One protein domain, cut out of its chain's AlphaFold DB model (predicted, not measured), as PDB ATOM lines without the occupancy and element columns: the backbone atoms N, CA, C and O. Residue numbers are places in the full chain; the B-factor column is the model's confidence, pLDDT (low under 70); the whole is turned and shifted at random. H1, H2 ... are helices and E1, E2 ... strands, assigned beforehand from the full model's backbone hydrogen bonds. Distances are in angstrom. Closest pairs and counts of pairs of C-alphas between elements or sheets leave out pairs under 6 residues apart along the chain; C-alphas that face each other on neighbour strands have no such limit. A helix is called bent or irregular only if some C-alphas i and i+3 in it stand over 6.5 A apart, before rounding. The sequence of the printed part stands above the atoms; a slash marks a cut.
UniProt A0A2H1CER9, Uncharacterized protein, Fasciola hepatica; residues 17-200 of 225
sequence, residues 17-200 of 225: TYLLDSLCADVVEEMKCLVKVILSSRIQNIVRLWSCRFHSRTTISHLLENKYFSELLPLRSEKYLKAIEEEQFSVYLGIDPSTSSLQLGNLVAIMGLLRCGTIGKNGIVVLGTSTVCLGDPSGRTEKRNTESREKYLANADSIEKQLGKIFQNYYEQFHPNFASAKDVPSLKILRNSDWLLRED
ATOM      1  N   THR A  17      -3.759   9.278  -9.965       32.84
ATOM      2  CA  THR A  17      -3.385   9.256  -8.540       32.84
ATOM      3  C   THR A  17      -2.802  10.580  -8.053       32.84
ATOM      4  O   THR A  17      -3.096  10.977  -6.934       32.84
ATOM      5  N   TYR A  18      -2.048  11.297  -8.893       37.38
ATOM      6  CA  TYR A  18      -1.531  12.637  -8.569       37.38
ATOM      7  C   TYR A  18      -2.554  13.742  -8.843       37.38
ATOM      8  O   TYR A  18      -2.509  14.804  -8.225       37.38
ATOM      9  N   LEU A  19      -3.507  13.485  -9.746       44.56
ATOM     10  CA  LEU A  19      -4.536  14.458 -10.092       44.56
ATOM     11  C   LEU A  19      -5.418  14.807  -8.890       44.56
ATOM     12  O   LEU A  19      -5.688  15.988  -8.707       44.56
ATOM     13  N   LEU A  20      -5.795  13.846  -8.037       48.66
ATOM     14  CA  LEU A  20      -6.708  14.079  -6.906       48.66
ATOM     15  C   LEU A  20      -6.241  15.187  -5.949       48.66
ATOM     16  O   LEU A  20      -7.076  15.971  -5.505       48.66
ATOM     17  N   ASP A  21      -4.936  15.299  -5.693       43.00
ATOM     18  CA  ASP A  21      -4.368  16.342  -4.823       43.00
ATOM     19  C   ASP A  21      -4.310  17.721  -5.508       43.00
ATOM     20  O   ASP A  21      -4.238  18.757  -4.849       43.00
ATOM     21  N   SER A  22      -4.360  17.746  -6.842       53.88
ATOM     22  CA  SER A  22      -4.363  18.967  -7.661       53.88
ATOM     23  C   SER A  22      -5.764  19.453  -8.052       53.88
ATOM     24  O   SER A  22      -5.906  20.579  -8.552       53.88
ATOM     25  N   LEU A  23      -6.786  18.613  -7.844       60.69
ATOM     26  CA  LEU A  23      -8.180  18.914  -8.146       60.69
ATOM     27  C   LEU A  23      -8.740  19.934  -7.151       60.69
ATOM     28  O   LEU A  23      -8.427  19.925  -5.961       60.69
ATOM     29  N   CYS A  24      -9.616  20.811  -7.644       63.97
ATOM     30  CA  CYS A  24     -10.360  21.715  -6.777       63.97
ATOM     31  C   CYS A  24     -11.235  20.908  -5.797       63.97
ATOM     32  O   CYS A  24     -11.769  19.852  -6.154       63.97
ATOM     33  N   ALA A  25     -11.415  21.418  -4.575       63.62
ATOM     34  CA  ALA A  25     -12.239  20.788  -3.539       63.62
ATOM     35  C   ALA A  25     -13.661  20.465  -4.036       63.62
ATOM     36  O   ALA A  25     -14.227  19.439  -3.661       63.62
ATOM     37  N   ASP A  26     -14.193  21.288  -4.941       65.69
ATOM     38  CA  ASP A  26     -15.506  21.092  -5.556       65.69
ATOM     39  C   ASP A  26     -15.567  19.837  -6.441       65.69
ATOM     40  O   ASP A  26     -16.533  19.075  -6.363       65.69
ATOM     41  N   VAL A  27     -14.516  19.570  -7.228       67.19
ATOM     42  CA  VAL A  27     -14.421  18.359  -8.065       67.19
ATOM     43  C   VAL A  27     -14.374  17.124  -7.174       67.19
ATOM     44  O   VAL A  27     -15.074  16.143  -7.414       67.19
ATOM     45  N   VAL A  28     -13.572  17.177  -6.110       67.06
ATOM     46  CA  VAL A  28     -13.418  16.068  -5.163       67.06
ATOM     47  C   VAL A  28     -14.738  15.764  -4.448       67.06
ATOM     48  O   VAL A  28     -15.074  14.596  -4.237       67.06
ATOM     49  N   GLU A  29     -15.515  16.784  -4.090       67.81
ATOM     50  CA  GLU A  29     -16.797  16.590  -3.412       67.81
ATOM     51  C   GLU A  29     -17.874  16.027  -4.353       67.81
ATOM     52  O   GLU A  29     -18.603  15.099  -3.982       67.81
ATOM     53  N   GLU A  30     -17.914  16.485  -5.608       70.62
ATOM     54  CA  GLU A  30     -18.762  15.894  -6.650       70.62
ATOM     55  C   GLU A  30     -18.359  14.442  -6.950       70.62
ATOM     56  O   GLU A  30     -19.226  13.568  -7.060       70.62
ATOM     57  N   MET A  31     -17.054  14.148  -6.971       70.56
ATOM     58  CA  MET A  31     -16.532  12.784  -7.072       70.56
ATOM     59  C   MET A  31     -17.007  11.892  -5.942       70.56
ATOM     60  O   MET A  31     -17.520  10.801  -6.202       70.56
ATOM     61  N   LYS A  32     -16.886  12.339  -4.692       68.62
ATOM     62  CA  LYS A  32     -17.394  11.581  -3.541       68.62
ATOM     63  C   LYS A  32     -18.892  11.342  -3.653       68.62
ATOM     64  O   LYS A  32     -19.346  10.255  -3.296       68.62
ATOM     65  N   CYS A  33     -19.648  12.330  -4.131       66.25
ATOM     66  CA  CYS A  33     -21.077  12.183  -4.352       66.25
ATOM     67  C   CYS A  33     -21.336  11.087  -5.391       66.25
ATOM     68  O   CYS A  33     -21.886  10.050  -5.038       66.25
ATOM     69  N   LEU A  34     -20.816  11.209  -6.613       67.62
ATOM     70  CA  LEU A  34     -21.016  10.202  -7.660       67.62
ATOM     71  C   LEU A  34     -20.530   8.801  -7.264       67.62
ATOM     72  O   LEU A  34     -21.236   7.823  -7.506       67.62
ATOM     73  N   VAL A  35     -19.380   8.679  -6.599       68.12
ATOM     74  CA  VAL A  35     -18.873   7.389  -6.101       68.12
ATOM     75  C   VAL A  35     -19.844   6.764  -5.097       68.12
ATOM     76  O   VAL A  35     -20.158   5.579  -5.215       68.12
ATOM     77  N   LYS A  36     -20.390   7.541  -4.152       64.19
ATOM     78  CA  LYS A  36     -21.407   7.046  -3.203       64.19
ATOM     79  C   LYS A  36     -22.659   6.547  -3.924       64.19
ATOM     80  O   LYS A  36     -23.242   5.548  -3.513       64.19
ATOM     81  N   VAL A  37     -23.047   7.199  -5.013       62.72
ATOM     82  CA  VAL A  37     -24.237   6.846  -5.799       62.72
ATOM     83  C   VAL A  37     -24.015   5.589  -6.631       62.72
ATOM     84  O   VAL A  37     -24.892   4.733  -6.724       62.72
ATOM     85  N   ILE A  38     -22.818   5.435  -7.196       62.31
ATOM     86  CA  ILE A  38     -22.415   4.232  -7.931       62.31
ATOM     87  C   ILE A  38     -22.361   3.020  -6.987       62.31
ATOM     88  O   ILE A  38     -22.836   1.940  -7.356       62.31
ATOM     89  N   LEU A  39     -21.827   3.205  -5.772       60.09
ATOM     90  CA  LEU A  39     -21.596   2.142  -4.787       60.09
ATOM     91  C   LEU A  39     -22.837   1.728  -3.982       60.09
ATOM     92  O   LEU A  39     -22.809   0.675  -3.348       60.09
ATOM     93  N   SER A  40     -23.929   2.499  -3.987       51.06
ATOM     94  CA  SER A  40     -25.081   2.208  -3.127       51.06
ATOM     95  C   SER A  40     -26.378   1.946  -3.898       51.06
ATOM     96  O   SER A  40     -26.975   2.847  -4.479       51.06
ATOM     97  N   SER A  41     -26.885   0.720  -3.774       44.75
ATOM     98  CA  SER A  41     -28.325   0.413  -3.794       44.75
ATOM     99  C   SER A  41     -28.956   0.474  -2.388       44.75
ATOM    100  O   SER A  41     -30.173   0.458  -2.261       44.75
ATOM    101  N   ARG A  42     -28.142   0.565  -1.319       42.12
ATOM    102  CA  ARG A  42     -28.568   0.488   0.097       42.12
ATOM    103  C   ARG A  42     -28.471   1.796   0.897       42.12
ATOM    104  O   ARG A  42     -29.049   1.871   1.974       42.12
ATOM    105  N   ILE A  43     -27.770   2.820   0.405       45.38
ATOM    106  CA  ILE A  43     -27.478   4.071   1.141       45.38
ATOM    107  C   ILE A  43     -28.249   5.253   0.518       45.38
ATOM    108  O   ILE A  43     -27.886   6.411   0.669       45.38
ATOM    109  N   GLN A  44     -29.369   5.002  -0.166       46.22
ATOM    110  CA  GLN A  44     -30.210   6.089  -0.686       46.22
ATOM    111  C   GLN A  44     -30.881   6.903   0.440       46.22
ATOM    112  O   GLN A  44     -31.082   8.106   0.297       46.22
ATOM    113  N   ASN A  45     -31.149   6.289   1.599       40.59
ATOM    114  CA  ASN A  45     -31.895   6.936   2.688       40.59
ATOM    115  C   ASN A  45     -31.067   7.880   3.577       40.59
ATOM    116  O   ASN A  45     -31.651   8.693   4.286       40.59
ATOM    117  N   ILE A  46     -29.731   7.820   3.537       41.47
ATOM    118  CA  ILE A  46     -28.860   8.669   4.381       41.47
ATOM    119  C   ILE A  46     -28.384   9.923   3.619       41.47
ATOM    120  O   ILE A  46     -28.056  10.942   4.219       41.47
ATOM    121  N   VAL A  47     -28.397   9.889   2.281       42.59
ATOM    122  CA  VAL A  47     -27.791  10.930   1.428       42.59
ATOM    123  C   VAL A  47     -28.702  12.147   1.205       42.59
ATOM    124  O   VAL A  47     -28.212  13.196   0.802       42.59
ATOM    125  N   ARG A  48     -29.990  12.091   1.585       39.75
ATOM    126  CA  ARG A  48     -30.891  13.267   1.542       39.75
ATOM    127  C   ARG A  48     -30.408  14.469   2.373       39.75
ATOM    128  O   ARG A  48     -30.934  15.560   2.192       39.75
ATOM    129  N   LEU A  49     -29.441  14.282   3.275       35.88
ATOM    130  CA  LEU A  49     -29.001  15.304   4.232       35.88
ATOM    131  C   LEU A  49     -27.740  16.083   3.837       35.88
ATOM    132  O   LEU A  49     -27.377  17.012   4.550       35.88
ATOM    133  N   TRP A  50     -27.086  15.766   2.719       39.94
ATOM    134  CA  TRP A  50     -25.923  16.540   2.276       39.94
ATOM    135  C   TRP A  50     -26.299  17.337   1.039       39.94
ATOM    136  O   TRP A  50     -26.273  16.842  -0.086       39.94
ATOM    137  N   SER A  51     -26.692  18.585   1.285       41.09
ATOM    138  CA  SER A  51     -26.923  19.615   0.281       41.09
ATOM    139  C   SER A  51     -25.653  19.814  -0.549       41.09
ATOM    140  O   SER A  51     -24.809  20.646  -0.209       41.09
ATOM    141  N   CYS A  52     -25.499  19.040  -1.625       43.09
ATOM    142  CA  CYS A  52     -24.521  19.325  -2.664       43.09
ATOM    143  C   CYS A  52     -24.893  20.701  -3.220       43.09
ATOM    144  O   CYS A  52     -25.925  20.851  -3.878       43.09
ATOM    145  N   ARG A  53     -24.122  21.729  -2.848       43.06
ATOM    146  CA  ARG A  53     -24.373  23.099  -3.294       43.06
ATOM    147  C   ARG A  53     -24.306  23.117  -4.811       43.06
ATOM    148  O   ARG A  53     -23.285  22.827  -5.426       43.06
ATOM    149  N   PHE A  54     -25.454  23.426  -5.385       46.72
ATOM    150  CA  PHE A  54     -25.694  23.508  -6.805       46.72
ATOM    151  C   PHE A  54     -24.887  24.683  -7.368       46.72
ATOM    152  O   PHE A  54     -25.247  25.838  -7.141       46.72
ATOM    153  N   HIS A  55     -23.803  24.418  -8.099       50.50
ATOM    154  CA  HIS A  55     -23.216  25.451  -8.950       50.50
ATOM    155  C   HIS A  55     -24.098  25.589 -10.189       50.50
ATOM    156  O   HIS A  55     -24.021  24.821 -11.148       50.50
ATOM    157  N   SER A  56     -25.028  26.539 -10.096       47.34
ATOM    158  CA  SER A  56     -25.919  26.920 -11.181       47.34
ATOM    159  C   SER A  56     -25.096  27.589 -12.285       47.34
ATOM    160  O   SER A  56     -24.400  28.563 -12.011       47.34
ATOM    161  N   ARG A  57     -25.229  27.087 -13.520       53.56
ATOM    162  CA  ARG A  57     -24.702  27.662 -14.772       53.56
ATOM    163  C   ARG A  57     -23.191  27.886 -14.786       53.56
ATOM    164  O   ARG A  57     -22.695  29.000 -14.671       53.56
ATOM    165  N   THR A  58     -22.464  26.805 -15.012       61.62
ATOM    166  CA  THR A  58     -21.027  26.850 -15.265       61.62
ATOM    167  C   THR A  58     -20.777  27.208 -16.729       61.62
ATOM    168  O   THR A  58     -21.307  26.548 -17.613       61.62
ATOM    169  N   THR A  59     -20.002  28.249 -17.017       71.38
ATOM    170  CA  THR A  59     -19.429  28.461 -18.356       71.38
ATOM    171  C   THR A  59     -18.257  27.504 -18.571       71.38
ATOM    172  O   THR A  59     -17.769  26.875 -17.630       71.38
ATOM    173  N   ILE A  60     -17.770  27.380 -19.804       74.12
ATOM    174  CA  ILE A  60     -16.564  26.581 -20.075       74.12
ATOM    175  C   ILE A  60     -15.351  27.196 -19.374       74.12
ATOM    176  O   ILE A  60     -14.539  26.465 -18.811       74.12
ATOM    177  N   SER A  61     -15.304  28.526 -19.298       74.69
ATOM    178  CA  SER A  61     -14.338  29.277 -18.493       74.69
ATOM    179  C   SER A  61     -14.317  28.811 -17.028       74.69
ATOM    180  O   SER A  61     -13.254  28.516 -16.489       74.69
ATOM    181  N   HIS A  62     -15.485  28.596 -16.415       76.69
ATOM    182  CA  HIS A  62     -15.575  28.082 -15.046       76.69
ATOM    183  C   HIS A  62     -15.064  26.637 -14.900       76.69
ATOM    184  O   HIS A  62     -14.513  26.267 -13.863       76.69
ATOM    185  N   LEU A  63     -15.226  25.787 -15.920       75.75
ATOM    186  CA  LEU A  63     -14.671  24.427 -15.886       75.75
ATOM    187  C   LEU A  63     -13.136  24.429 -15.983       75.75
ATOM    188  O   LEU A  63     -12.485  23.598 -15.345       75.75
ATOM    189  N   LEU A  64     -12.569  25.367 -16.745       75.12
ATOM    190  CA  LEU A  64     -11.121  25.577 -16.836       75.12
ATOM    191  C   LEU A  64     -10.549  26.074 -15.502       75.12
ATOM    192  O   LEU A  64      -9.564  25.522 -15.016       75.12
ATOM    193  N   GLU A  65     -11.202  27.054 -14.871       73.31
ATOM    194  CA  GLU A  65     -10.801  27.590 -13.561       73.31
ATOM    195  C   GLU A  65     -10.814  26.520 -12.461       73.31
ATOM    196  O   GLU A  65      -9.884  26.433 -11.658       73.31
ATOM    197  N   ASN A  66     -11.823  25.644 -12.468       71.25
ATOM    198  CA  ASN A  66     -11.937  24.537 -11.515       71.25
ATOM    199  C   ASN A  66     -11.032  23.336 -11.823       71.25
ATOM    200  O   ASN A  66     -11.120  22.315 -11.136       71.25
ATOM    201  N   LYS A  67     -10.162  23.447 -12.834       72.31
ATOM    202  CA  LYS A  67      -9.202  22.408 -13.231       72.31
ATOM    203  C   LYS A  67      -9.852  21.071 -13.606       72.31
ATOM    204  O   LYS A  67      -9.240  20.019 -13.434       72.31
ATOM    205  N   TYR A  68     -11.063  21.095 -14.175       69.56
ATOM    206  CA  TYR A  68     -11.612  19.906 -14.849       69.56
ATOM    207  C   TYR A  68     -10.781  19.527 -16.083       69.56
ATOM    208  O   TYR A  68     -10.747  18.363 -16.478       69.56
ATOM    209  N   PHE A  69     -10.098  20.510 -16.676       73.38
ATOM    210  CA  PHE A  69      -9.196  20.337 -17.806       73.38
ATOM    211  C   PHE A  69      -7.817  20.880 -17.438       73.38
ATOM    212  O   PHE A  69      -7.697  22.016 -16.984       73.38
ATOM    213  N   SER A  70      -6.777  20.068 -17.633       69.88
ATOM    214  CA  SER A  70      -5.396  20.469 -17.344       69.88
ATOM    215  C   SER A  70      -4.825  21.400 -18.412       69.88
ATOM    216  O   SER A  70      -4.046  22.294 -18.099       69.88
ATOM    217  N   GLU A  71      -5.212  21.194 -19.670       70.88
ATOM    218  CA  GLU A  71      -4.703  21.947 -20.810       70.88
ATOM    219  C   GLU A  71      -5.789  22.095 -21.881       70.88
ATOM    220  O   GLU A  71      -6.568  21.170 -22.135       70.88
ATOM    221  N   LEU A  72      -5.821  23.264 -22.523       73.00
ATOM    222  CA  LEU A  72      -6.639  23.543 -23.697       73.00
ATOM    223  C   LEU A  72      -5.722  23.714 -24.908       73.00
ATOM    224  O   LEU A  72      -4.829  24.561 -24.907       73.00
ATOM    225  N   LEU A  73      -5.981  22.937 -25.956       74.25
ATOM    226  CA  LEU A  73      -5.273  23.034 -27.225       74.25
ATOM    227  C   LEU A  73      -6.214  23.604 -28.298       74.25
ATOM    228  O   LEU A  73      -7.349  23.135 -28.403       74.25
ATOM    229  N   PRO A  74      -5.768  24.576 -29.119       70.62
ATOM    230  CA  PRO A  74      -4.450  25.221 -29.118       70.62
ATOM    231  C   PRO A  74      -4.256  26.216 -27.952       70.62
ATOM    232  O   PRO A  74      -5.150  26.998 -27.642       70.62
ATOM    233  N   LEU A  75      -3.044  26.237 -27.376       59.84
ATOM    234  CA  LEU A  75      -2.639  26.970 -26.155       59.84
ATOM    235  C   LEU A  75      -2.947  28.482 -26.125       59.84
ATOM    236  O   LEU A  75      -2.872  29.100 -25.065       59.84
ATOM    237  N   ARG A  76      -3.250  29.119 -27.264       53.41
ATOM    238  CA  ARG A  76      -3.468  30.570 -27.358       53.41
ATOM    239  C   ARG A  76      -4.494  30.936 -28.428       53.41
ATOM    240  O   ARG A  76      -4.164  31.044 -29.604       53.41
ATOM    241  N   SER A  77      -5.714  31.250 -28.007       55.12
ATOM    242  CA  SER A  77      -6.249  32.610 -28.170       55.12
ATOM    243  C   SER A  77      -7.544  32.754 -27.368       55.12
ATOM    244  O   SER A  77      -8.416  31.895 -27.445       55.12
ATOM    245  N   GLU A  78      -7.712  33.856 -26.634       59.25
ATOM    246  CA  GLU A  78      -8.988  34.225 -25.982       59.25
ATOM    247  C   GLU A  78     -10.172  34.220 -26.968       59.25
ATOM    248  O   GLU A  78     -11.324  34.024 -26.586       59.25
ATOM    249  N   LYS A  79      -9.875  34.377 -28.264       62.94
ATOM    250  CA  LYS A  79     -10.822  34.246 -29.370       62.94
ATOM    251  C   LYS A  79     -11.472  32.856 -29.426       62.94
ATOM    252  O   LYS A  79     -12.659  32.780 -29.723       62.94
ATOM    253  N   TYR A  80     -10.739  31.783 -29.109       66.50
ATOM    254  CA  TYR A  80     -11.298  30.427 -29.074       66.50
ATOM    255  C   TYR A  80     -12.247  30.224 -27.900       66.50
ATOM    256  O   TYR A  80     -13.269  29.585 -28.091       66.50
ATOM    257  N   LEU A  81     -11.971  30.786 -26.718       68.88
ATOM    258  CA  LEU A  81     -12.864  30.640 -25.560       68.88
ATOM    259  C   LEU A  81     -14.231  31.279 -25.816       68.88
ATOM    260  O   LEU A  81     -15.253  30.639 -25.586       68.88
ATOM    261  N   LYS A  82     -14.249  32.491 -26.389       69.88
ATOM    262  CA  LYS A  82     -15.501  33.151 -26.791       69.88
ATOM    263  C   LYS A  82     -16.241  32.372 -27.877       69.88
ATOM    264  O   LYS A  82     -17.432  32.124 -27.742       69.88
ATOM    265  N   ALA A  83     -15.526  31.918 -28.910       68.44
ATOM    266  CA  ALA A  83     -16.123  31.107 -29.972       68.44
ATOM    267  C   ALA A  83     -16.693  29.782 -29.436       68.44
ATOM    268  O   ALA A  83     -17.775  29.371 -29.827       68.44
ATOM    269  N   ILE A  84     -16.006  29.135 -28.496       72.31
ATOM    270  CA  ILE A  84     -16.450  27.904 -27.832       72.31
ATOM    271  C   ILE A  84     -17.722  28.154 -27.001       72.31
ATOM    272  O   ILE A  84     -18.622  27.312 -26.968       72.31
ATOM    273  N   GLU A  85     -17.837  29.303 -26.335       73.62
ATOM    274  CA  GLU A  85     -19.052  29.664 -25.599       73.62
ATOM    275  C   GLU A  85     -20.240  29.903 -26.549       73.62
ATOM    276  O   GLU A  85     -21.324  29.369 -26.298       73.62
ATOM    277  N   GLU A  86     -20.021  30.598 -27.669       74.00
ATOM    278  CA  GLU A  86     -21.057  30.991 -28.639       74.00
ATOM    279  C   GLU A  86     -21.465  29.876 -29.624       74.00
ATOM    280  O   GLU A  86     -22.634  29.777 -30.003       74.00
ATOM    281  N   GLU A  87     -20.539  29.010 -30.039       77.81
ATOM    282  CA  GLU A  87     -20.784  27.973 -31.047       77.81
ATOM    283  C   GLU A  87     -21.269  26.656 -30.438       77.81
ATOM    284  O   GLU A  87     -20.831  26.222 -29.369       77.81
ATOM    285  N   GLN A  88     -22.140  25.948 -31.157       75.62
ATOM    286  CA  GLN A  88     -22.536  24.600 -30.768       75.62
ATOM    287  C   GLN A  88     -21.492  23.581 -31.228       75.62
ATOM    288  O   GLN A  88     -21.318  23.351 -32.422       75.62
ATOM    289  N   PHE A  89     -20.843  22.921 -30.269       79.06
ATOM    290  CA  PHE A  89     -19.843  21.889 -30.525       79.06
ATOM    291  C   PHE A  89     -20.129  20.616 -29.717       79.06
ATOM    292  O   PHE A  89     -20.977  20.588 -28.820       79.06
ATOM    293  N   SER A  90     -19.434  19.537 -30.079       83.56
ATOM    294  CA  SER A  90     -19.498  18.251 -29.378       83.56
ATOM    295  C   SER A  90     -18.138  17.929 -28.772       83.56
ATOM    296  O   SER A  90     -17.112  18.131 -29.418       83.56
ATOM    297  N   VAL A  91     -18.135  17.419 -27.544       84.88
ATOM    298  CA  VAL A  91     -16.940  16.940 -26.841       84.88
ATOM    299  C   VAL A  91     -16.944  15.427 -26.882       84.88
ATOM    300  O   VAL A  91     -17.994  14.816 -26.674       84.88
ATOM    301  N   TYR A  92     -15.780  14.820 -27.107       90.31
ATOM    302  CA  TYR A  92     -15.643  13.380 -26.975       90.31
ATOM    303  C   TYR A  92     -14.588  12.965 -25.948       90.31
ATOM    304  O   TYR A  92     -13.594  13.657 -25.740       90.31
ATOM    305  N   LEU A  93     -14.815  11.806 -25.333       89.88
ATOM    306  CA  LEU A  93     -13.901  11.131 -24.419       89.88
ATOM    307  C   LEU A  93     -13.612   9.722 -24.941       89.88
ATOM    308  O   LEU A  93     -14.523   8.904 -25.066       89.88
ATOM    309  N   GLY A  94     -12.345   9.426 -25.224       89.94
ATOM    310  CA  GLY A  94     -11.893   8.074 -25.548       89.94
ATOM    311  C   GLY A  94     -11.637   7.245 -24.287       89.94
ATOM    312  O   GLY A  94     -10.890   7.680 -23.413       89.94
ATOM    313  N   ILE A  95     -12.221   6.048 -24.197       88.06
ATOM    314  CA  ILE A  95     -11.972   5.089 -23.110       88.06
ATOM    315  C   ILE A  95     -11.538   3.755 -23.716       88.06
ATOM    316  O   ILE A  95     -12.303   3.123 -24.442       88.06
ATOM    317  N   ASP A  96     -10.335   3.290 -23.378       85.69
ATOM    318  CA  ASP A  96      -9.888   1.953 -23.782       85.69
ATOM    319  C   ASP A  96     -10.406   0.888 -22.800       85.69
ATOM    320  O   ASP A  96     -10.119   0.977 -21.601       85.69
ATOM    321  N   PRO A  97     -11.099  -0.162 -23.279       85.50
ATOM    322  CA  PRO A  97     -11.656  -1.223 -22.442       85.50
ATOM    323  C   PRO A  97     -10.602  -2.269 -22.025       85.50
ATOM    324  O   PRO A  97     -10.792  -3.476 -22.184       85.50
ATOM    325  N   SER A  98      -9.467  -1.826 -21.477       80.19
ATOM    326  CA  SER A  98      -8.403  -2.730 -21.006       80.19
ATOM    327  C   SER A  98      -8.808  -3.556 -19.781       80.19
ATOM    328  O   SER A  98      -8.259  -4.631 -19.556       80.19
ATOM    329  N   THR A  99      -9.761  -3.062 -18.990       83.12
ATOM    330  CA  THR A  99     -10.325  -3.722 -17.803       83.12
ATOM    331  C   THR A  99     -11.847  -3.737 -17.893       83.12
ATOM    332  O   THR A  99     -12.435  -2.887 -18.553       83.12
ATOM    333  N   SER A 100     -12.507  -4.669 -17.201       83.44
ATOM    334  CA  SER A 100     -13.976  -4.784 -17.182       83.44
ATOM    335  C   SER A 100     -14.684  -3.683 -16.379       83.44
ATOM    336  O   SER A 100     -15.904  -3.550 -16.448       83.44
ATOM    337  N   SER A 101     -13.935  -2.889 -15.611       82.12
ATOM    338  CA  SER A 101     -14.452  -1.796 -14.787       82.12
ATOM    339  C   SER A 101     -13.783  -0.475 -15.127       82.12
ATOM    340  O   SER A 101     -12.581  -0.436 -15.412       82.12
ATOM    341  N   LEU A 102     -14.558   0.608 -15.029       82.62
ATOM    342  CA  LEU A 102     -14.025   1.965 -15.017       82.62
ATOM    343  C   LEU A 102     -13.165   2.170 -13.766       82.62
ATOM    344  O   LEU A 102     -13.532   1.752 -12.667       82.62
ATOM    345  N   GLN A 103     -12.016   2.816 -13.948       77.12
ATOM    346  CA  GLN A 103     -11.132   3.228 -12.861       77.12
ATOM    347  C   GLN A 103     -11.449   4.667 -12.444       77.12
ATOM    348  O   GLN A 103     -12.031   5.429 -13.217       77.12
ATOM    349  N   LEU A 104     -11.016   5.065 -11.245       72.38
ATOM    350  CA  LEU A 104     -11.272   6.405 -10.703       72.38
ATOM    351  C   LEU A 104     -10.766   7.533 -11.622       72.38
ATOM    352  O   LEU A 104     -11.422   8.559 -11.743       72.38
ATOM    353  N   GLY A 105      -9.661   7.312 -12.339       71.12
ATOM    354  CA  GLY A 105      -9.151   8.264 -13.333       71.12
ATOM    355  C   GLY A 105     -10.125   8.559 -14.465       71.12
ATOM    356  O   GLY A 105     -10.305   9.709 -14.851       71.12
ATOM    357  N   ASN A 106     -10.825   7.530 -14.948       80.38
ATOM    358  CA  ASN A 106     -11.838   7.704 -15.985       80.38
ATOM    359  C   ASN A 106     -13.017   8.532 -15.462       80.38
ATOM    360  O   ASN A 106     -13.662   9.229 -16.237       80.38
ATOM    361  N   LEU A 107     -13.299   8.471 -14.155       79.12
ATOM    362  CA  LEU A 107     -14.424   9.180 -13.558       79.12
ATOM    363  C   LEU A 107     -14.242  10.703 -13.610       79.12
ATOM    364  O   LEU A 107     -15.204  11.397 -13.920       79.12
ATOM    365  N   VAL A 108     -13.026  11.212 -13.386       78.62
ATOM    366  CA  VAL A 108     -12.713  12.654 -13.500       78.62
ATOM    367  C   VAL A 108     -13.013  13.154 -14.916       78.62
ATOM    368  O   VAL A 108     -13.728  14.135 -15.111       78.62
ATOM    369  N   ALA A 109     -12.530  12.416 -15.917       82.88
ATOM    370  CA  ALA A 109     -12.767  12.699 -17.327       82.88
ATOM    371  C   ALA A 109     -14.263  12.647 -17.695       82.88
ATOM    372  O   ALA A 109     -14.771  13.513 -18.409       82.88
ATOM    373  N   ILE A 110     -14.985  11.649 -17.176       85.44
ATOM    374  CA  ILE A 110     -16.432  11.504 -17.366       85.44
ATOM    375  C   ILE A 110     -17.195  12.678 -16.738       85.44
ATOM    376  O   ILE A 110     -18.145  13.165 -17.344       85.44
ATOM    377  N   MET A 111     -16.786  13.167 -15.565       81.00
ATOM    378  CA  MET A 111     -17.407  14.342 -14.943       81.00
ATOM    379  C   MET A 111     -17.228  15.597 -15.782       81.00
ATOM    380  O   MET A 111     -18.198  16.321 -15.980       81.00
ATOM    381  N   GLY A 112     -16.032  15.822 -16.332       82.06
ATOM    382  CA  GLY A 112     -15.805  16.921 -17.272       82.06
ATOM    383  C   GLY A 112     -16.764  16.853 -18.466       82.06
ATOM    384  O   GLY A 112     -17.397  17.850 -18.811       82.06
ATOM    385  N   LEU A 113     -16.957  15.659 -19.037       85.12
ATOM    386  CA  LEU A 113     -17.902  15.436 -20.136       85.12
ATOM    387  C   LEU A 113     -19.362  15.692 -19.722       85.12
ATOM    388  O   LEU A 113     -20.106  16.341 -20.457       85.12
ATOM    389  N   LEU A 114     -19.768  15.200 -18.550       82.31
ATOM    390  CA  LEU A 114     -21.110  15.408 -18.005       82.31
ATOM    391  C   LEU A 114     -21.384  16.892 -17.769       82.31
ATOM    392  O   LEU A 114     -22.432  17.384 -18.180       82.31
ATOM    393  N   ARG A 115     -20.413  17.618 -17.206       79.44
ATOM    394  CA  ARG A 115     -20.464  19.073 -17.038       79.44
ATOM    395  C   ARG A 115     -20.559  19.796 -18.378       79.44
ATOM    396  O   ARG A 115     -21.377  20.693 -18.498       79.44
ATOM    397  N   CYS A 116     -19.831  19.392 -19.418       79.44
ATOM    398  CA  CYS A 116     -20.056  19.952 -20.760       79.44
ATOM    399  C   CYS A 116     -21.501  19.733 -21.241       79.44
ATOM    400  O   CYS A 116     -22.094  20.639 -21.832       79.44
ATOM    401  N   GLY A 117     -22.078  18.570 -20.925       78.62
ATOM    402  CA  GLY A 117     -23.495  18.276 -21.124       78.62
ATOM    403  C   GLY A 117     -24.402  19.322 -20.480       78.62
ATOM    404  O   GLY A 117     -25.259  19.887 -21.154       78.62
ATOM    405  N   THR A 118     -24.192  19.648 -19.205       75.38
ATOM    406  CA  THR A 118     -25.047  20.605 -18.471       75.38
ATOM    407  C   THR A 118     -25.005  22.031 -19.032       75.38
ATOM    408  O   THR A 118     -25.941  22.801 -18.817       75.38
ATOM    409  N   ILE A 119     -23.959  22.370 -19.796       75.94
ATOM    410  CA  ILE A 119     -23.794  23.645 -20.523       75.94
ATOM    411  C   ILE A 119     -24.536  23.614 -21.879       75.94
ATOM    412  O   ILE A 119     -24.543  24.588 -22.627       75.94
ATOM    413  N   GLY A 120     -25.192  22.500 -22.214       76.19
ATOM    414  CA  GLY A 120     -25.922  22.305 -23.467       76.19
ATOM    415  C   GLY A 120     -25.045  21.832 -24.627       76.19
ATOM    416  O   GLY A 120     -25.505  21.818 -25.772       76.19
ATOM    417  N   LYS A 121     -23.791  21.439 -24.364       80.69
ATOM    418  CA  LYS A 121     -22.901  20.855 -25.377       80.69
ATOM    419  C   LYS A 121     -23.145  19.347 -25.468       80.69
ATOM    420  O   LYS A 121     -23.522  18.701 -24.495       80.69
ATOM    421  N   ASN A 122     -22.928  18.766 -26.644       82.25
ATOM    422  CA  ASN A 122     -23.117  17.324 -26.825       82.25
ATOM    423  C   ASN A 122     -21.894  16.554 -26.320       82.25
ATOM    424  O   ASN A 122     -20.762  16.932 -26.621       82.25
ATOM    425  N   GLY A 123     -22.124  15.460 -25.597       86.25
ATOM    426  CA  GLY A 123     -21.066  14.586 -25.098       86.25
ATOM    427  C   GLY A 123     -21.034  13.257 -25.849       86.25
ATOM    428  O   GLY A 123     -22.070  12.654 -26.123       86.25
ATOM    429  N   ILE A 124     -19.844  12.770 -26.180       89.50
ATOM    430  CA  ILE A 124     -19.659  11.485 -26.857       89.50
ATOM    431  C   ILE A 124     -18.601  10.682 -26.105       89.50
ATOM    432  O   ILE A 124     -17.477  11.130 -25.934       89.50
ATOM    433  N   VAL A 125     -18.917   9.469 -25.673       91.00
ATOM    434  CA  VAL A 125     -17.904   8.518 -25.210       91.00
ATOM    435  C   VAL A 125     -17.589   7.559 -26.342       91.00
ATOM    436  O   VAL A 125     -18.487   6.923 -26.886       91.00
ATOM    437  N   VAL A 126     -16.312   7.445 -26.695       92.75
ATOM    438  CA  VAL A 126     -15.825   6.498 -27.698       92.75
ATOM    439  C   VAL A 126     -15.088   5.366 -26.994       92.75
ATOM    440  O   VAL A 126     -14.026   5.570 -26.406       92.75
ATOM    441  N   LEU A 127     -15.643   4.162 -27.074       90.88
ATOM    442  CA  LEU A 127     -15.015   2.947 -26.579       90.88
ATOM    443  C   LEU A 127     -13.984   2.439 -27.590       90.88
ATOM    444  O   LEU A 127     -14.300   2.149 -28.749       90.88
ATOM    445  N   GLY A 128     -12.746   2.309 -27.121       88.31
ATOM    446  CA  GLY A 128     -11.562   1.908 -27.874       88.31
ATOM    447  C   GLY A 128     -11.496   0.423 -28.243       88.31
ATOM    448  O   GLY A 128     -10.456  -0.200 -28.080       88.31
ATOM    449  N   THR A 129     -12.590  -0.178 -28.708       84.00
ATOM    450  CA  THR A 129     -12.708  -1.620 -29.015       84.00
ATOM    451  C   THR A 129     -11.704  -2.174 -30.040       84.00
ATOM    452  O   THR A 129     -11.293  -3.321 -29.900       84.00
ATOM    453  N   SER A 130     -11.283  -1.391 -31.038       82.06
ATOM    454  CA  SER A 130     -10.236  -1.776 -32.003       82.06
ATOM    455  C   SER A 130      -8.851  -1.277 -31.588       82.06
ATOM    456  O   SER A 130      -7.853  -1.968 -31.770       82.06
ATOM    457  N   THR A 131      -8.773  -0.084 -30.995       78.56
ATOM    458  CA  THR A 131      -7.504   0.536 -30.566       78.56
ATOM    459  C   THR A 131      -6.865  -0.196 -29.394       78.56
ATOM    460  O   THR A 131      -5.643  -0.257 -29.309       78.56
ATOM    461  N   VAL A 132      -7.664  -0.815 -28.522       75.75
ATOM    462  CA  VAL A 132      -7.157  -1.620 -27.404       75.75
ATOM    463  C   VAL A 132      -6.379  -2.854 -27.873       75.75
ATOM    464  O   VAL A 132      -5.434  -3.248 -27.196       75.75
ATOM    465  N   CYS A 133      -6.723  -3.416 -29.040       70.44
ATOM    466  CA  CYS A 133      -6.003  -4.541 -29.641       70.44
ATOM    467  C   CYS A 133      -4.615  -4.135 -30.151       70.44
ATOM    468  O   CYS A 133      -3.685  -4.930 -30.071       70.44
ATOM    469  N   LEU A 134      -4.478  -2.908 -30.663       74.38
ATOM    470  CA  LEU A 134      -3.190  -2.345 -31.078       74.38
ATOM    471  C   LEU A 134      -2.348  -1.942 -29.859       74.38
ATOM    472  O   LEU A 134      -1.145  -2.183 -29.822       74.38
ATOM    473  N   GLY A 135      -3.012  -1.382 -28.843       63.78
ATOM    474  CA  GLY A 135      -2.394  -0.866 -27.630       63.78
ATOM    475  C   GLY A 135      -1.840   0.546 -27.824       63.78
ATOM    476  O   GLY A 135      -1.100   0.818 -28.759       63.78
ATOM    477  N   ASP A 136      -2.188   1.454 -26.912       66.25
ATOM    478  CA  ASP A 136      -1.559   2.774 -26.830       66.25
ATOM    479  C   ASP A 136      -0.156   2.625 -26.201       66.25
ATOM    480  O   ASP A 136      -0.082   2.197 -25.040       66.25
ATOM    481  N   PRO A 137       0.940   2.948 -26.921       60.72
ATOM    482  CA  PRO A 137       2.301   2.871 -26.391       60.72
ATOM    483  C   PRO A 137       2.601   3.981 -25.370       60.72
ATOM    484  O   PRO A 137       3.677   3.990 -24.776       60.72
ATOM    485  N   SER A 138       1.673   4.922 -25.146       58.31
ATOM    486  CA  SER A 138       1.951   6.100 -24.334       58.31
ATOM    487  C   SER A 138       2.274   5.781 -22.868       58.31
ATOM    488  O   SER A 138       1.430   5.238 -22.150       58.31
ATOM    489  N   GLY A 139       3.469   6.178 -22.408       52.16
ATOM    490  CA  GLY A 139       3.881   6.145 -21.000       52.16
ATOM    491  C   GLY A 139       4.181   4.756 -20.430       52.16
ATOM    492  O   GLY A 139       4.103   4.569 -19.214       52.16
ATOM    493  N   ARG A 140       4.463   3.749 -21.272       56.00
ATOM    494  CA  ARG A 140       4.861   2.405 -20.818       56.00
ATOM    495  C   ARG A 140       6.027   1.859 -21.635       56.00
ATOM    496  O   ARG A 140       5.950   1.773 -22.853       56.00
ATOM    497  N   THR A 141       7.073   1.418 -20.940       53.81
ATOM    498  CA  THR A 141       8.266   0.775 -21.513       53.81
ATOM    499  C   THR A 141       8.037  -0.682 -21.925       53.81
ATOM    500  O   THR A 141       8.761  -1.198 -22.772       53.81
ATOM    501  N   GLU A 142       7.022  -1.349 -21.370       55.03
ATOM    502  CA  GLU A 142       6.714  -2.752 -21.661       55.03
ATOM    503  C   GLU A 142       5.486  -2.899 -22.570       55.03
ATOM    504  O   GLU A 142       4.436  -2.284 -22.347       55.03
ATOM    505  N   LYS A 143       5.596  -3.767 -23.587       54.19
ATOM    506  CA  LYS A 143       4.461  -4.165 -24.431       54.19
ATOM    507  C   LYS A 143       3.389  -4.819 -23.557       54.19
ATOM    508  O   LYS A 143       3.678  -5.734 -22.793       54.19
ATOM    509  N   ARG A 144       2.135  -4.367 -23.680       59.00
ATOM    510  CA  ARG A 144       1.003  -4.992 -22.977       59.00
ATOM    511  C   ARG A 144       0.873  -6.454 -23.396       59.00
ATOM    512  O   ARG A 144       0.912  -6.751 -24.588       59.00
ATOM    513  N   ASN A 145       0.606  -7.331 -22.427       59.28
ATOM    514  CA  ASN A 145       0.084  -8.661 -22.717       59.28
ATOM    515  C   ASN A 145      -1.224  -8.496 -23.493       59.28
ATOM    516  O   ASN A 145      -2.198  -7.939 -22.978       59.28
ATOM    517  N   THR A 146      -1.203  -8.905 -24.756       62.53
ATOM    518  CA  THR A 146      -2.357  -8.821 -25.643       62.53
ATOM    519  C   THR A 146      -3.374  -9.849 -25.174       62.53
ATOM    520  O   THR A 146      -3.151 -11.053 -25.264       62.53
ATOM    521  N   GLU A 147      -4.475  -9.369 -24.606       74.88
ATOM    522  CA  GLU A 147      -5.614 -10.216 -24.269       74.88
ATOM    523  C   GLU A 147      -6.421 -10.515 -25.537       74.88
ATOM    524  O   GLU A 147      -6.252  -9.866 -26.575       74.88
ATOM    525  N   SER A 148      -7.316 -11.501 -25.468       80.62
ATOM    526  CA  SER A 148      -8.141 -11.839 -26.624       80.62
ATOM    527  C   SER A 148      -9.125 -10.710 -26.963       80.62
ATOM    528  O   SER A 148      -9.610  -9.974 -26.094       80.62
ATOM    529  N   ARG A 149      -9.455 -10.583 -28.250       81.44
ATOM    530  CA  ARG A 149     -10.420  -9.592 -28.742       81.44
ATOM    531  C   ARG A 149     -11.783  -9.748 -28.068       81.44
ATOM    532  O   ARG A 149     -12.424  -8.752 -27.742       81.44
ATOM    533  N   GLU A 150     -12.204 -10.983 -27.819       85.12
ATOM    534  CA  GLU A 150     -13.462 -11.310 -27.144       85.12
ATOM    535  C   GLU A 150     -13.489 -10.730 -25.728       85.12
ATOM    536  O   GLU A 150     -14.500 -10.161 -25.312       85.12
ATOM    537  N   LYS A 151     -12.365 -10.798 -25.004       86.69
ATOM    538  CA  LYS A 151     -12.249 -10.221 -23.662       86.69
ATOM    539  C   LYS A 151     -12.360  -8.698 -23.688       86.69
ATOM    540  O   LYS A 151     -13.052  -8.127 -22.849       86.69
ATOM    541  N   TYR A 152     -11.742  -8.032 -24.663       86.75
ATOM    542  CA  TYR A 152     -11.878  -6.581 -24.812       86.75
ATOM    543  C   TYR A 152     -13.302  -6.145 -25.178       86.75
ATOM    544  O   TYR A 152     -13.771  -5.125 -24.671       86.75
ATOM    545  N   LEU A 153     -14.012  -6.921 -26.000       87.62
ATOM    546  CA  LEU A 153     -15.426  -6.672 -26.300       87.62
ATOM    547  C   LEU A 153     -16.307  -6.861 -25.056       87.62
ATOM    548  O   LEU A 153     -17.102  -5.979 -24.740       87.62
ATOM    549  N   ALA A 154     -16.095  -7.931 -24.286       90.00
ATOM    550  CA  ALA A 154     -16.814  -8.159 -23.028       90.00
ATOM    551  C   ALA A 154     -16.545  -7.055 -21.983       90.00
ATOM    552  O   ALA A 154     -17.444  -6.634 -21.243       90.00
ATOM    553  N   ASN A 155     -15.312  -6.541 -21.933       90.31
ATOM    554  CA  ASN A 155     -14.967  -5.383 -21.113       90.31
ATOM    555  C   ASN A 155     -15.695  -4.120 -21.590       90.31
ATOM    556  O   ASN A 155     -16.221  -3.378 -20.762       90.31
ATOM    557  N   ALA A 156     -15.753  -3.887 -22.904       90.06
ATOM    558  CA  ALA A 156     -16.459  -2.746 -23.481       90.06
ATOM    559  C   ALA A 156     -17.955  -2.780 -23.137       90.06
ATOM    560  O   ALA A 156     -18.482  -1.771 -22.675       90.06
ATOM    561  N   ASP A 157     -18.605  -3.943 -23.246       92.00
ATOM    562  CA  ASP A 157     -20.005  -4.132 -22.840       92.00
ATOM    563  C   ASP A 157     -20.217  -3.821 -21.348       92.00
ATOM    564  O   ASP A 157     -21.219  -3.222 -20.948       92.00
ATOM    565  N   SER A 158     -19.265  -4.223 -20.503       90.19
ATOM    566  CA  SER A 158     -19.316  -3.976 -19.058       90.19
ATOM    567  C   SER A 158     -19.148  -2.491 -18.724       90.19
ATOM    568  O   SER A 158     -19.868  -1.966 -17.869       90.19
ATOM    569  N   ILE A 159     -18.234  -1.805 -19.414       89.06
ATOM    570  CA  ILE A 159     -18.013  -0.361 -19.280       89.06
ATOM    571  C   ILE A 159     -19.226   0.420 -19.781       89.06
ATOM    572  O   ILE A 159     -19.658   1.352 -19.111       89.06
ATOM    573  N   GLU A 160     -19.814   0.035 -20.911       90.44
ATOM    574  CA  GLU A 160     -20.994   0.697 -21.471       90.44
ATOM    575  C   GLU A 160     -22.176   0.676 -20.492       90.44
ATOM    576  O   GLU A 160     -22.794   1.711 -20.234       90.44
ATOM    577  N   LYS A 161     -22.422  -0.470 -19.841       88.44
ATOM    578  CA  LYS A 161     -23.429  -0.586 -18.772       88.44
ATOM    579  C   LYS A 161     -23.116   0.315 -17.574       88.44
ATOM    580  O   LYS A 161     -24.021   0.940 -17.020       88.44
ATOM    581  N   GLN A 162     -21.847   0.388 -17.164       86.94
ATOM    582  CA  GLN A 162     -21.423   1.267 -16.068       86.94
ATOM    583  C   GLN A 162     -21.625   2.741 -16.421       86.94
ATOM    584  O   GLN A 162     -22.170   3.478 -15.602       86.94
ATOM    585  N   LEU A 163     -21.249   3.159 -17.632       87.50
ATOM    586  CA  LEU A 163     -21.458   4.518 -18.130       87.50
ATOM    587  C   LEU A 163     -22.941   4.883 -18.128       87.50
ATOM    588  O   LEU A 163     -23.297   5.918 -17.574       87.50
ATOM    589  N   GLY A 164     -23.809   4.008 -18.648       85.75
ATOM    590  CA  GLY A 164     -25.258   4.224 -18.626       85.75
ATOM    591  C   GLY A 164     -25.791   4.468 -17.212       85.75
ATOM    592  O   GLY A 164     -26.506   5.444 -16.981       85.75
ATOM    593  N   LYS A 165     -25.366   3.650 -16.239       83.00
ATOM    594  CA  LYS A 165     -25.738   3.831 -14.828       83.00
ATOM    595  C   LYS A 165     -25.187   5.134 -14.241       83.00
ATOM    596  O   LYS A 165     -25.908   5.819 -13.526       83.00
ATOM    597  N   ILE A 166     -23.931   5.485 -14.526       83.12
ATOM    598  CA  ILE A 166     -23.314   6.740 -14.063       83.12
ATOM    599  C   ILE A 166     -24.088   7.941 -14.602       83.12
ATOM    600  O   ILE A 166     -24.398   8.851 -13.838       83.12
ATOM    601  N   PHE A 167     -24.424   7.936 -15.891       83.56
ATOM    602  CA  PHE A 167     -25.136   9.035 -16.539       83.56
ATOM    603  C   PHE A 167     -26.539   9.198 -15.968       83.56
ATOM    604  O   PHE A 167     -26.912  10.303 -15.586       83.56
ATOM    605  N   GLN A 168     -27.283   8.098 -15.836       78.12
ATOM    606  CA  GLN A 168     -28.603   8.105 -15.209       78.12
ATOM    607  C   GLN A 168     -28.539   8.670 -13.783       78.12
ATOM    608  O   GLN A 168     -29.216   9.646 -13.469       78.12
ATOM    609  N   ASN A 169     -27.660   8.106 -12.952       77.12
ATOM    610  CA  ASN A 169     -27.456   8.533 -11.571       77.12
ATOM    611  C   ASN A 169     -27.070  10.015 -11.465       77.12
ATOM    612  O   ASN A 169     -27.512  10.709 -10.552       77.12
ATOM    613  N   TYR A 170     -26.232  10.500 -12.384       77.62
ATOM    614  CA  TYR A 170     -25.822  11.895 -12.417       77.62
ATOM    615  C   TYR A 170     -27.014  12.819 -12.665       77.62
ATOM    616  O   TYR A 170     -27.263  13.733 -11.882       77.62
ATOM    617  N   TYR A 171     -27.788  12.568 -13.721       74.19
ATOM    618  CA  TYR A 171     -28.915  13.435 -14.060       74.19
ATOM    619  C   TYR A 171     -30.027  13.386 -13.008       74.19
ATOM    620  O   TYR A 171     -30.550  14.440 -12.650       74.19
ATOM    621  N   GLU A 172     -30.332  12.209 -12.452       72.25
ATOM    622  CA  GLU A 172     -31.330  12.060 -11.380       72.25
ATOM    623  C   GLU A 172     -30.991  12.896 -10.136       72.25
ATOM    624  O   GLU A 172     -31.888  13.435  -9.488       72.25
ATOM    625  N   GLN A 173     -29.706  13.025  -9.797       69.81
ATOM    626  CA  GLN A 173     -29.286  13.720  -8.578       69.81
ATOM    627  C   GLN A 173     -28.955  15.186  -8.782       69.81
ATOM    628  O   GLN A 173     -29.329  16.029  -7.965       69.81
ATOM    629  N   PHE A 174     -28.229  15.492  -9.851       68.06
ATOM    630  CA  PHE A 174     -27.713  16.831 -10.087       68.06
ATOM    631  C   PHE A 174     -28.646  17.670 -10.948       68.06
ATOM    632  O   PHE A 174     -28.480  18.882 -10.995       68.06
ATOM    633  N   HIS A 175     -29.645  17.076 -11.604       66.62
ATOM    634  CA  HIS A 175     -30.569  17.820 -12.452       66.62
ATOM    635  C   HIS A 175     -32.015  17.293 -12.394       66.62
ATOM    636  O   HIS A 175     -32.583  16.912 -13.420       66.62
ATOM    637  N   PRO A 176     -32.675  17.370 -11.221       59.38
ATOM    638  CA  PRO A 176     -34.051  16.894 -11.044       59.38
ATOM    639  C   PRO A 176     -35.091  17.677 -11.869       59.38
ATOM    640  O   PRO A 176     -36.222  17.226 -12.020       59.38
ATOM    641  N   ASN A 177     -34.717  18.843 -12.413       54.81
ATOM    642  CA  ASN A 177     -35.590  19.722 -13.195       54.81
ATOM    643  C   ASN A 177     -35.557  19.457 -14.713       54.81
ATOM    644  O   ASN A 177     -36.260  20.154 -15.445       54.81
ATOM    645  N   PHE A 178     -34.780  18.485 -15.212       56.84
ATOM    646  CA  PHE A 178     -34.944  18.008 -16.593       56.84
ATOM    647  C   PHE A 178     -36.233  17.180 -16.673       56.84
ATOM    648  O   PHE A 178     -36.229  15.956 -16.597       56.84
ATOM    649  N   ALA A 179     -37.365  17.880 -16.768       42.44
ATOM    650  CA  ALA A 179     -38.712  17.313 -16.731       42.44
ATOM    651  C   ALA A 179     -39.075  16.502 -17.992       42.44
ATOM    652  O   ALA A 179     -40.118  15.849 -18.027       42.44
ATOM    653  N   SER A 180     -38.235  16.532 -19.032       46.97
ATOM    654  CA  SER A 180     -38.454  15.816 -20.284       46.97
ATOM    655  C   SER A 180     -37.146  15.254 -20.839       46.97
ATOM    656  O   SER A 180     -36.115  15.923 -20.836       46.97
ATOM    657  N   ALA A 181     -37.191  14.038 -21.394       49.69
ATOM    658  CA  ALA A 181     -36.041  13.377 -22.025       49.69
ATOM    659  C   ALA A 181     -35.423  14.183 -23.190       49.69
ATOM    660  O   ALA A 181     -34.309  13.894 -23.613       49.69
ATOM    661  N   LYS A 182     -36.140  15.193 -23.706       46.88
ATOM    662  CA  LYS A 182     -35.656  16.139 -24.725       46.88
ATOM    663  C   LYS A 182     -34.651  17.167 -24.202       46.88
ATOM    664  O   LYS A 182     -33.880  17.678 -25.007       46.88
ATOM    665  N   ASP A 183     -34.667  17.457 -22.904       51.06
ATOM    666  CA  ASP A 183     -33.804  18.475 -22.298       51.06
ATOM    667  C   ASP A 183     -32.503  17.877 -21.745       51.06
ATOM    668  O   ASP A 183     -31.584  18.612 -21.386       51.06
ATOM    669  N   VAL A 184     -32.405  16.542 -21.698       57.47
ATOM    670  CA  VAL A 184     -31.175  15.849 -21.318       57.47
ATOM    671  C   VAL A 184     -30.162  16.003 -22.462       57.47
ATOM    672  O   VAL A 184     -30.456  15.613 -23.596       57.47
ATOM    673  N   PRO A 185     -28.964  16.553 -22.194       62.66
ATOM    674  CA  PRO A 185     -27.905  16.691 -23.185       62.66
ATOM    675  C   PRO A 185     -27.626  15.357 -23.874       62.66
ATOM    676  O   PRO A 185     -27.538  14.318 -23.213       62.66
ATOM    677  N   SER A 186     -27.479  15.374 -25.203       66.69
ATOM    678  CA  SER A 186     -27.264  14.139 -25.954       66.69
ATOM    679  C   SER A 186     -25.891  13.559 -25.606       66.69
ATOM    680  O   SER A 186     -24.847  14.064 -26.022       66.69
ATOM    681  N   LEU A 187     -25.907  12.521 -24.772       79.81
ATOM    682  CA  LEU A 187     -24.729  11.782 -24.359       79.81
ATOM    683  C   LEU A 187     -24.749  10.440 -25.075       79.81
ATOM    684  O   LEU A 187     -25.599   9.591 -24.808       79.81
ATOM    685  N   LYS A 188     -23.855  10.283 -26.048       87.12
ATOM    686  CA  LYS A 188     -23.804   9.092 -26.901       87.12
ATOM    687  C   LYS A 188     -22.609   8.237 -26.534       87.12
ATOM    688  O   LYS A 188     -21.527   8.764 -26.304       87.12
ATOM    689  N   ILE A 189     -22.794   6.925 -26.529       90.00
ATOM    690  CA  ILE A 189     -21.700   5.962 -26.423       90.00
ATOM    691  C   ILE A 189     -21.532   5.332 -27.806       90.00
ATOM    692  O   ILE A 189     -22.510   4.882 -28.398       90.00
ATOM    693  N   LEU A 190     -20.315   5.361 -28.342       91.56
ATOM    694  CA  LEU A 190     -19.950   4.827 -29.656       91.56
ATOM    695  C   LEU A 190     -18.776   3.858 -29.517       91.56
ATOM    696  O   LEU A 190     -17.973   3.986 -28.591       91.56
ATOM    697  N   ARG A 191     -18.629   2.921 -30.455       91.31
ATOM    698  CA  ARG A 191     -17.502   1.978 -30.492       91.31
ATOM    699  C   ARG A 191     -16.665   2.238 -31.732       91.31
ATOM    700  O   ARG A 191     -17.188   2.254 -32.837       91.31
ATOM    701  N   ASN A 192     -15.352   2.389 -31.575       91.06
ATOM    702  CA  ASN A 192     -14.490   2.662 -32.732       91.06
ATOM    703  C   ASN A 192     -14.360   1.502 -33.721       91.06
ATOM    704  O   ASN A 192     -14.006   1.719 -34.879       91.06
ATOM    705  N   SER A 193     -14.696   0.289 -33.293       87.56
ATOM    706  CA  SER A 193     -14.814  -0.864 -34.179       87.56
ATOM    707  C   SER A 193     -15.899  -0.688 -35.235       87.56
ATOM    708  O   SER A 193     -15.757  -1.244 -36.320       87.56
ATOM    709  N   ASP A 194     -16.922   0.133 -34.971       88.31
ATOM    710  CA  ASP A 194     -18.032   0.340 -35.897       88.31
ATOM    711  C   ASP A 194     -17.589   0.980 -37.210       88.31
ATOM    712  O   ASP A 194     -18.184   0.685 -38.240       88.31
ATOM    713  N   TRP A 195     -16.557   1.827 -37.202       87.50
ATOM    714  CA  TRP A 195     -16.009   2.423 -38.425       87.50
ATOM    715  C   TRP A 195     -14.665   1.811 -38.817       87.50
ATOM    716  O   TRP A 195     -14.473   1.488 -39.983       87.50
ATOM    717  N   LEU A 196     -13.762   1.553 -37.863       84.44
ATOM    718  CA  LEU A 196     -12.417   1.057 -38.185       84.44
ATOM    719  C   LEU A 196     -12.407  -0.339 -38.815       84.44
ATOM    720  O   LEU A 196     -11.484  -0.652 -39.551       84.44
ATOM    721  N   LEU A 197     -13.394  -1.191 -38.521       82.62
ATOM    722  CA  LEU A 197     -13.464  -2.533 -39.114       82.62
ATOM    723  C   LEU A 197     -14.166  -2.567 -40.473       82.62
ATOM    724  O   LEU A 197     -14.178  -3.616 -41.112       82.62
ATOM    725  N   ARG A 198     -14.814  -1.468 -40.873       84.00
ATOM    726  CA  ARG A 198     -15.518  -1.373 -42.159       84.00
ATOM    727  C   ARG A 198     -14.627  -0.821 -43.265       84.00
ATOM    728  O   ARG A 198     -14.926  -1.051 -44.430       84.00
ATOM    729  N   GLU A 199     -13.567  -0.111 -42.894       79.88
ATOM    730  CA  GLU A 199     -12.601   0.455 -43.829       79.88
ATOM    731  C   GLU A 199     -11.600  -0.602 -44.303       79.88
ATOM    732  O   GLU A 199     -11.103  -1.417 -43.521       79.88
ATOM    733  N   ASP A 200     -11.286  -0.568 -45.596       87.44
ATOM    734  CA  ASP A 200     -10.211  -1.376 -46.166       87.44
ATOM    735  C   ASP A 200      -8.840  -0.840 -45.719       87.44
ATOM    736  O   ASP A 200      -8.619   0.372 -45.665       87.44
TER     737      ASP A 200
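Overview. This is residues 17 to 200 of the 225 residues of an uncharacterized protein of Fasciola hepatica (UniProt A0A2H1CER9). What shape do these atoms make? A small parallel sheet of three strands, E1, E2 and E3, has H5 and the long H7 over one face and its other face bare of named helices; H2 packs with its residues 34 to 38 on H7, on the side away from the sheet, and H3 and H4 make a pair, H3 next to residues 112 to 116 of H5 and H4 farther out. Long links run around this body, and three stretches stick out: residues 73 to 79, of which 78 and 79 belong to H4, residues 137 to 142 and residues 176 to 182. What are the plain figures? The printed part has 184 residues with eight named helices and three named strands, in the order H1 H2 H3 H4 E1 H5 E2 H6 H7 E3 H8, and its class is mostly helix. It is compact, with a radius of gyration of the C-alphas of 17.8 A and spans of 48 by 47 by 37 A.

Along the chain. What comes before the sheet? H1, residues 17 to 22, begins with C-alpha 17 at (-3.385, 9.256, -8.540) and is neither bent nor irregular, but only just: C-alphas 17 and 20 are 6.1 A apart. H2, residues 25 to 39, is 20.9 A long; H3 holds residues 60 to 65, and H4 residues 78 to 86, 12.8 A. Where do the strands and later helices lie? E1, residues 90 to 95, is 16.4 A long, followed by H5, residues 104 to 118, 21.3 A, and E2, residues 122 to 127, 16.5 A. H6 is residues 131 to 134; H7, residues 149 to 174, is the longest helix at 36.7 A, from C-alpha 149 at (-10.420, -9.592, -28.742). E3 is residues 187 to 191, 13.6 A, and H8, residues 193 to 196, ends with C-alpha 196 at (-12.417, 1.057, -38.185).

Arrangement. How do the strands pair? E1 and E2 are parallel at 21 degrees, with N 91 and O 122 at 2.8 A; E2 and E3 are parallel at 25 degrees, with N 125 and O 188 at 2.8 A. E1, H5, E2 and E2, H6 H7, E3 are strand-helix-strand units, two parallel neighbour strands with helices between them along the chain, each with a right-handed crossover. What is on the sheet? H5 and H7 are on the same face, which gives two layers, helices on one face of a sheet, at heights of 9.2 A and 9.3 A over the sheet. H5 lies over E1 and E2, along the strands at 6 degrees to E2 on the local plane; its closest C-alpha to E1 is Leu 113, 6.9 A from that of Val 91. H7 lies over E2, along the strands at 14 degrees to it on the local plane, and its C-alpha 160 is 7.3 A from that of Ile 189 in E3. What touches these helices? H2 touches H7 with residues 34 to 38 alone, closest at the C-alphas of Ile 38 and Ile 166, 6.7 A, at a steep tilt of 67 degrees, opposite ways. H3 touches H4, closest at the C-alphas of Ile 60 and Glu 85, 6.8 A, and only just touches H5, with 3 pairs of C-alphas within 8 A, closest at Ile 60 and Cys 116, 7.5 A. H6 only just touches H7, with 3 such pairs, closest at Cys 133 and Arg 149, 6.8 A; H1 and H8 touch no helix. Do the helix backbones hold? Every O i to N i+4 pair is within hydrogen-bond range in H2, H3, H4 and H7, against 9 of 11 in H5 and 0 of 2 in H1, where 1 of 3 O i to N i+3 pairs is; H6 and H8 are too short for an i+4 pair.

Size, cuts and confidence. How far does it reach? The two C-alphas farthest apart are those of Leu 49 and Asp 200, 56.3 A, and the printed part has no cut. Which links are long? Those from H2 to H3, H3 to H4, H6 to H7 and H7 to E3. Where is confidence low? The mean pLDDT of the printed part is 70.8, and 77 residues are under 70, among them residues 17 to 29, 32 to 58, 135 to 146 and 173 to 186.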